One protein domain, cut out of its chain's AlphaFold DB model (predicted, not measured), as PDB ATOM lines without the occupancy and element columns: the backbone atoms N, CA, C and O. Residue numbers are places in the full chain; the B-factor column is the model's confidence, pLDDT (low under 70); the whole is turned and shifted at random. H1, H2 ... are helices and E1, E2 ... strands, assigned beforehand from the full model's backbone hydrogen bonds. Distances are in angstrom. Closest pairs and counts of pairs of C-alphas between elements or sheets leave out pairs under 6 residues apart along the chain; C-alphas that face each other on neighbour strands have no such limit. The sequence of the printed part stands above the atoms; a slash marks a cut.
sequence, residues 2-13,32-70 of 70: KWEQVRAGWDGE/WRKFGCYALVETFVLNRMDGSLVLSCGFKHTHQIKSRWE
ATOM      1  N   LYS A   2     -17.122  45.772  42.083       76.25
ATOM      2  CA  LYS A   2     -18.231  45.454  43.010       76.25
ATOM      3  C   LYS A   2     -19.191  46.634  43.255       76.25
ATOM      4  O   LYS A   2     -20.390  46.429  43.345       76.25
ATOM      5  N   TRP A   3     -18.675  47.864  43.299       75.25
ATOM      6  CA  TRP A   3     -19.510  49.067  43.412       75.25
ATOM      7  C   TRP A   3     -20.417  49.282  42.186       75.25
ATOM      8  O   TRP A   3     -21.608  49.531  42.342       75.25
ATOM      9  N   GLU A   4     -19.884  49.079  40.977       77.81
ATOM     10  CA  GLU A   4     -20.661  49.148  39.729       77.81
ATOM     11  C   GLU A   4     -21.696  48.026  39.617       77.81
ATOM     12  O   GLU A   4     -22.798  48.254  39.132       77.81
ATOM     13  N   GLN A   5     -21.400  46.835  40.147       73.50
ATOM     14  CA  GLN A   5     -22.387  45.756  40.244       73.50
ATOM     15  C   GLN A   5     -23.612  46.196  41.053       73.50
ATOM     16  O   GLN A   5     -24.732  46.057  40.570       73.50
ATOM     17  N   VAL A   6     -23.414  46.784  42.238       75.81
ATOM     18  CA  VAL A   6     -24.522  47.263  43.083       75.81
ATOM     19  C   VAL A   6     -25.320  48.362  42.385       75.81
ATOM     20  O   VAL A   6     -26.547  48.299  42.356       75.81
ATOM     21  N   ARG A   7     -24.644  49.325  41.746       76.88
ATOM     22  CA  ARG A   7     -25.305  50.384  40.960       76.88
ATOM     23  C   ARG A   7     -26.111  49.841  39.781       76.88
ATOM     24  O   ARG A   7     -27.190  50.349  39.496       76.88
ATOM     25  N   ALA A   8     -25.614  48.800  39.121       68.56
ATOM     26  CA  ALA A   8     -26.308  48.132  38.024       68.56
ATOM     27  C   ALA A   8     -27.481  47.246  38.490       68.56
ATOM     28  O   ALA A   8     -28.205  46.712  37.651       68.56
ATOM     29  N   GLY A   9     -27.702  47.117  39.806       66.25
ATOM     30  CA  GLY A   9     -28.824  46.384  40.399       66.25
ATOM     31  C   GLY A   9     -28.468  45.015  40.988       66.25
ATOM     32  O   GLY A   9     -29.366  44.212  41.219       66.25
ATOM     33  N   TRP A  10     -27.183  44.716  41.214       66.81
ATOM     34  CA  TRP A  10     -26.730  43.461  41.826       66.81
ATOM     35  C   TRP A  10     -26.606  43.593  43.353       66.81
ATOM     36  O   TRP A  10     -25.694  44.250  43.853       66.81
ATOM     37  N   ASP A  11     -27.472  42.921  44.113       66.88
ATOM     38  CA  ASP A  11     -27.514  42.991  45.588       66.88
ATOM     39  C   ASP A  11     -26.566  42.011  46.311       66.88
ATOM     40  O   ASP A  11     -26.455  42.026  47.533       66.88
ATOM     41  N   GLY A  12     -25.813  41.191  45.573       61.97
ATOM     42  CA  GLY A  12     -24.757  40.342  46.134       61.97
ATOM     43  C   GLY A  12     -25.232  39.055  46.809       61.97
ATOM     44  O   GLY A  12     -24.392  38.192  47.063       61.97
ATOM     45  N   GLU A  13     -26.533  38.886  47.051       59.41
ATOM     46  CA  GLU A  13     -27.066  37.767  47.843       59.41
ATOM     47  C   GLU A  13     -27.673  36.655  46.975       59.41
ATOM     48  O   GLU A  13     -27.632  35.476  47.334       59.41
ATOM     49  N   TRP A  32     -49.869  45.642  13.985       71.44
ATOM     50  CA  TRP A  32     -48.646  45.467  14.764       71.44
ATOM     51  C   TRP A  32     -47.463  46.102  14.033       71.44
ATOM     52  O   TRP A  32     -47.180  45.798  12.875       71.44
ATOM     53  N   ARG A  33     -46.782  46.993  14.745       75.25
ATOM     54  CA  ARG A  33     -45.575  47.692  14.318       75.25
ATOM     55  C   ARG A  33     -44.344  47.052  14.952       75.25
ATOM     56  O   ARG A  33     -44.473  46.246  15.876       75.25
ATOM     57  N   LYS A  34     -43.143  47.346  14.450       84.88
ATOM     58  CA  LYS A  34     -41.930  46.682  14.949       84.88
ATOM     59  C   LYS A  34     -41.668  47.120  16.393       84.88
ATOM     60  O   LYS A  34     -41.546  48.308  16.678       84.88
ATOM     61  N   PHE A  35     -41.581  46.152  17.299       86.62
ATOM     62  CA  PHE A  35     -41.218  46.384  18.693       86.62
ATOM     63  C   PHE A  35     -39.699  46.311  18.874       86.62
ATOM     64  O   PHE A  35     -39.057  45.362  18.421       86.62
ATOM     65  N   GLY A  36     -39.126  47.298  19.560       88.06
ATOM     66  CA  GLY A  36     -37.733  47.312  19.989       88.06
ATOM     67  C   GLY A  36     -37.623  47.506  21.500       88.06
ATOM     68  O   GLY A  36     -38.216  48.429  22.054       88.06
ATOM     69  N   CYS A  37     -36.824  46.664  22.155       88.50
ATOM     70  CA  CYS A  37     -36.495  46.764  23.574       88.50
ATOM     71  C   CYS A  37     -34.981  46.917  23.729       88.50
ATOM     72  O   CYS A  37     -34.210  46.078  23.260       88.50
ATOM     73  N   TYR A  38     -34.564  48.002  24.369       89.19
ATOM     74  CA  TYR A  38     -33.170  48.389  24.517       89.19
ATOM     75  C   TYR A  38     -32.829  48.488  26.001       89.19
ATOM     76  O   TYR A  38     -33.568  49.103  26.766       89.19
ATOM     77  N   ALA A  39     -31.696  47.916  26.400       87.94
ATOM     78  CA  ALA A  39     -31.147  48.061  27.745       87.94
ATOM     79  C   ALA A  39     -29.848  48.865  27.680       87.94
ATOM     80  O   ALA A  39     -29.029  48.641  26.783       87.94
ATOM     81  N   LEU A  40     -29.645  49.777  28.630       89.50
ATOM     82  CA  LEU A  40     -28.367  50.466  28.760       89.50
ATOM     83  C   LEU A  40     -27.291  49.478  29.230       89.50
ATOM     84  O   LEU A  40     -27.485  48.744  30.201       89.50
ATOM     85  N   VAL A  41     -26.144  49.477  28.550       89.56
ATOM     86  CA  VAL A  41     -24.971  48.683  28.927       89.56
ATOM     87  C   VAL A  41     -23.780  49.613  29.097       89.56
ATOM     88  O   VAL A  41     -23.364  50.265  28.144       89.56
ATOM     89  N   GLU A  42     -23.210  49.649  30.296       89.75
ATOM     90  CA  GLU A  42     -21.952  50.347  30.562       89.75
ATOM     91  C   GLU A  42     -20.801  49.344  30.532       89.75
ATOM     92  O   GLU A  42     -20.838  48.320  31.213       89.75
ATOM     93  N   THR A  43     -19.780  49.617  29.720       91.88
ATOM     94  CA  THR A  43     -18.630  48.721  29.551       91.88
ATOM     95  C   THR A  43     -17.367  49.388  30.064       91.88
ATOM     96  O   THR A  43     -17.003  50.472  29.615       91.88
ATOM     97  N   PHE A  44     -16.678  48.712  30.975       89.81
ATOM     98  CA  PHE A  44     -15.389  49.137  31.501       89.81
ATOM     99  C   PHE A  44     -14.292  48.309  30.856       89.81
ATOM    100  O   PHE A  44     -14.314  47.078  30.916       89.81
ATOM    101  N   VAL A  45     -13.331  49.004  30.261       94.56
ATOM    102  CA  VAL A  45     -12.229  48.406  29.518       94.56
ATOM    103  C   VAL A  45     -10.918  48.780  30.199       94.56
ATOM    104  O   VAL A  45     -10.636  49.959  30.400       94.56
ATOM    105  N   LEU A  46     -10.123  47.777  30.561       94.88
ATOM    106  CA  LEU A  46      -8.765  47.946  31.059       94.88
ATOM    107  C   LEU A  46      -7.789  47.568  29.951       94.88
ATOM    108  O   LEU A  46      -7.772  46.418  29.511       94.88
ATOM    109  N   ASN A  47      -6.952  48.522  29.560       97.56
ATOM    110  CA  ASN A  47      -5.881  48.315  28.596       97.56
ATOM    111  C   ASN A  47      -4.519  48.426  29.287       97.56
ATOM    112  O   ASN A  47      -4.365  49.176  30.254       97.56
ATOM    113  N   ARG A  48      -3.529  47.683  28.789       96.44
ATOM    114  CA  ARG A  48      -2.119  47.893  29.147       96.44
ATOM    115  C   ARG A  48      -1.622  49.201  28.521       96.44
ATOM    116  O   ARG A  48      -2.275  49.776  27.653       96.44
ATOM    117  N   MET A  49      -0.428  49.639  28.919       97.81
ATOM    118  CA  MET A  49       0.208  50.845  28.368       97.81
ATOM    119  C   MET A  49       0.457  50.768  26.855       97.81
ATOM    120  O   MET A  49       0.482  51.797  26.191       97.81
ATOM    121  N   ASP A  50       0.611  49.560  26.312       96.88
ATOM    122  CA  ASP A  50       0.745  49.315  24.871       96.88
ATOM    123  C   ASP A  50      -0.602  49.323  24.115       96.88
ATOM    124  O   ASP A  50      -0.644  49.057  22.916       96.88
ATOM    125  N   GLY A  51      -1.712  49.611  24.805       96.00
ATOM    126  CA  GLY A  51      -3.062  49.628  24.244       96.00
ATOM    127  C   GLY A  51      -3.735  48.256  24.155       96.00
ATOM    128  O   GLY A  51      -4.908  48.187  23.788       96.00
ATOM    129  N   SER A  52      -3.053  47.162  24.509       97.12
ATOM    130  CA  SER A  52      -3.647  45.824  24.468       97.12
ATOM    131  C   SER A  52      -4.715  45.633  25.549       97.12
ATOM    132  O   SER A  52      -4.542  46.029  26.704       97.12
ATOM    133  N   LEU A  53      -5.816  44.975  25.180       96.75
ATOM    134  CA  LEU A  53      -6.919  44.679  26.090       96.75
ATOM    135  C   LEU A  53      -6.488  43.680  27.174       96.75
ATOM    136  O   LEU A  53      -5.987  42.594  26.880       96.75
ATOM    137  N   VAL A  54      -6.732  44.034  28.434       96.50
ATOM    138  CA  VAL A  54      -6.552  43.154  29.600       96.50
ATOM    139  C   VAL A  54      -7.887  42.584  30.047       96.50
ATOM    140  O   VAL A  54      -8.005  41.388  30.296       96.50
ATOM    141  N   LEU A  55      -8.890  43.452  30.178       93.44
ATOM    142  CA  LEU A  55     -10.189  43.098  30.728       93.44
ATOM    143  C   LEU A  55     -11.271  43.975  30.105       93.44
ATOM    144  O   LEU A  55     -11.100  45.184  29.986       93.44
ATOM    145  N   SER A  56     -12.404  43.363  29.773       94.38
ATOM    146  CA  SER A  56     -13.633  44.066  29.420       94.38
ATOM    147  C   SER A  56     -14.769  43.530  30.284       94.38
ATOM    148  O   SER A  56     -14.983  42.319  30.358       94.38
ATOM    149  N   CYS A  57     -15.473  44.420  30.977       89.25
ATOM    150  CA  CYS A  57     -16.614  44.077  31.819       89.25
ATOM    151  C   CYS A  57     -17.815  44.936  31.434       89.25
ATOM    152  O   CYS A  57     -17.790  46.149  31.630       89.25
ATOM    153  N   GLY A  58     -18.864  44.297  30.918       88.38
ATOM    154  CA  GLY A  58     -20.145  44.940  30.634       88.38
ATOM    155  C   GLY A  58     -21.128  44.779  31.790       88.38
ATOM    156  O   GLY A  58     -21.353  43.665  32.266       88.38
ATOM    157  N   PHE A  59     -21.753  45.878  32.202       85.06
ATOM    158  CA  PHE A  59     -22.829  45.917  33.188       85.06
ATOM    159  C   PHE A  59     -24.115  46.350  32.497       85.06
ATOM    160  O   PHE A  59     -24.200  47.442  31.939       85.06
ATOM    161  N   LYS A  60     -25.118  45.470  32.509       83.62
ATOM    162  CA  LYS A  60     -26.448  45.777  31.981       83.62
ATOM    163  C   LYS A  60     -27.251  46.456  33.082       83.62
ATOM    164  O   LYS A  60     -27.509  45.844  34.114       83.62
ATOM    165  N   HIS A  61     -27.666  47.691  32.847       83.62
ATOM    166  CA  HIS A  61     -28.499  48.447  33.773       83.62
ATOM    167  C   HIS A  61     -29.949  48.011  33.608       83.62
ATOM    168  O   HIS A  61     -30.703  48.566  32.811       83.62
ATOM    169  N   THR A  62     -30.342  46.985  34.361       76.81
ATOM    170  CA  THR A  62     -31.685  46.373  34.316       76.81
ATOM    171  C   THR A  62     -32.813  47.354  34.637       76.81
ATOM    172  O   THR A  62     -33.934  47.179  34.170       76.81
ATOM    173  N   HIS A  63     -32.507  48.414  35.385       78.81
ATOM    174  CA  HIS A  63     -33.423  49.507  35.708       78.81
ATOM    175  C   HIS A  63     -33.538  50.566  34.591       78.81
ATOM    176  O   HIS A  63     -34.452  51.384  34.620       78.81
ATOM    177  N   GLN A  64     -32.647  50.556  33.590       86.25
ATOM    178  CA  GLN A  64     -32.645  51.488  32.455       86.25
ATOM    179  C   GLN A  64     -32.975  50.754  31.154       86.25
ATOM    180  O   GLN A  64     -32.115  50.489  30.310       86.25
ATOM    181  N   ILE A  65     -34.261  50.433  31.001       88.00
ATOM    182  CA  ILE A  65     -34.809  49.799  29.800       88.00
ATOM    183  C   ILE A  65     -35.723  50.779  29.073       88.00
ATOM    184  O   ILE A  65     -36.603  51.403  29.676       88.00
ATOM    185  N   LYS A  66     -35.540  50.871  27.757       89.44
ATOM    186  CA  LYS A  66     -36.353  51.684  26.861       89.44
ATOM    187  C   LYS A  66     -37.029  50.807  25.817       89.44
ATOM    188  O   LYS A  66     -36.366  50.097  25.063       89.44
ATOM    189  N   SER A  67     -38.345  50.929  25.747       88.00
ATOM    190  CA  SER A  67     -39.187  50.268  24.757       88.00
ATOM    191  C   SER A  67     -39.583  51.274  23.676       88.00
ATOM    192  O   SER A  67     -39.826  52.447  23.972       88.00
ATOM    193  N   ARG A  68     -39.622  50.844  22.414       85.69
ATOM    194  CA  ARG A  68     -40.059  51.661  21.274       85.69
ATOM    195  C   ARG A  68     -40.896  50.818  20.319       85.69
ATOM    196  O   ARG A  68     -40.508  49.708  19.975       85.69
ATOM    197  N   TRP A  69     -41.993  51.395  19.850       80.88
ATOM    198  CA  TRP A  69     -42.798  50.878  18.749       80.88
ATOM    199  C   TRP A  69     -42.526  51.738  17.503       80.88
ATOM    200  O   TRP A  69     -42.595  52.965  17.603       80.88
ATOM    201  N   GLU A  70     -42.149  51.126  16.373       73.88
ATOM    202  CA  GLU A  70     -41.830  51.805  15.093       73.88
ATOM    203  C   GLU A  70     -42.986  51.790  14.104       73.88
ATOM    204  O   GLU A  70     -43.330  50.688  13.629       73.88
TER     205      GLU A  70
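Overview. This is residues 2 to 13 and 32 to 70 of the 70 residues of an uncharacterized protein of Vitis vinifera (UniProt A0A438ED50). A long antiparallel hairpin of two strands, E1 and E2, makes the length of the domain, and E2 bends by 72 degrees at residue 63. The short helix H1 is over E2 near Phe 59, with few contacts. The printed part has 51 residues, with one named helix and two named strands in the order H1, E1, E2, and is mostly strand. It is extended, with a radius of gyration of the C-alphas of 15.6 A, and flat, spanning 50 by 32 by 11 A.

Along the chain. E1, residues 35 to 47, begins at C-alpha (-41.218, 46.384, 18.693) and is 36.7 A long. E2, residues 53 to 69, is 37.1 A long and ends at C-alpha (-42.798, 50.878, 18.749). H1 is residues 2 to 7, 8.9 A.

Arrangement. The hairpin E1 and E2 has a tight link and is antiparallel at 161 degrees. N 36 and O 68, 2.8 A, are within hydrogen-bond range. The closest C-alphas of H1 and E2, Gln 5 and Phe 59, are 7.1 A apart. In H1 every O i to N i+4 pair is within range.

Size, cuts and confidence. The farthest C-alphas, Trp 32 and Met 49, are 51.0 A apart. Residues 14 to 31 are cut out, a C-alpha gap of 40.2 A. Residues 8 to 13 have pLDDT under 70.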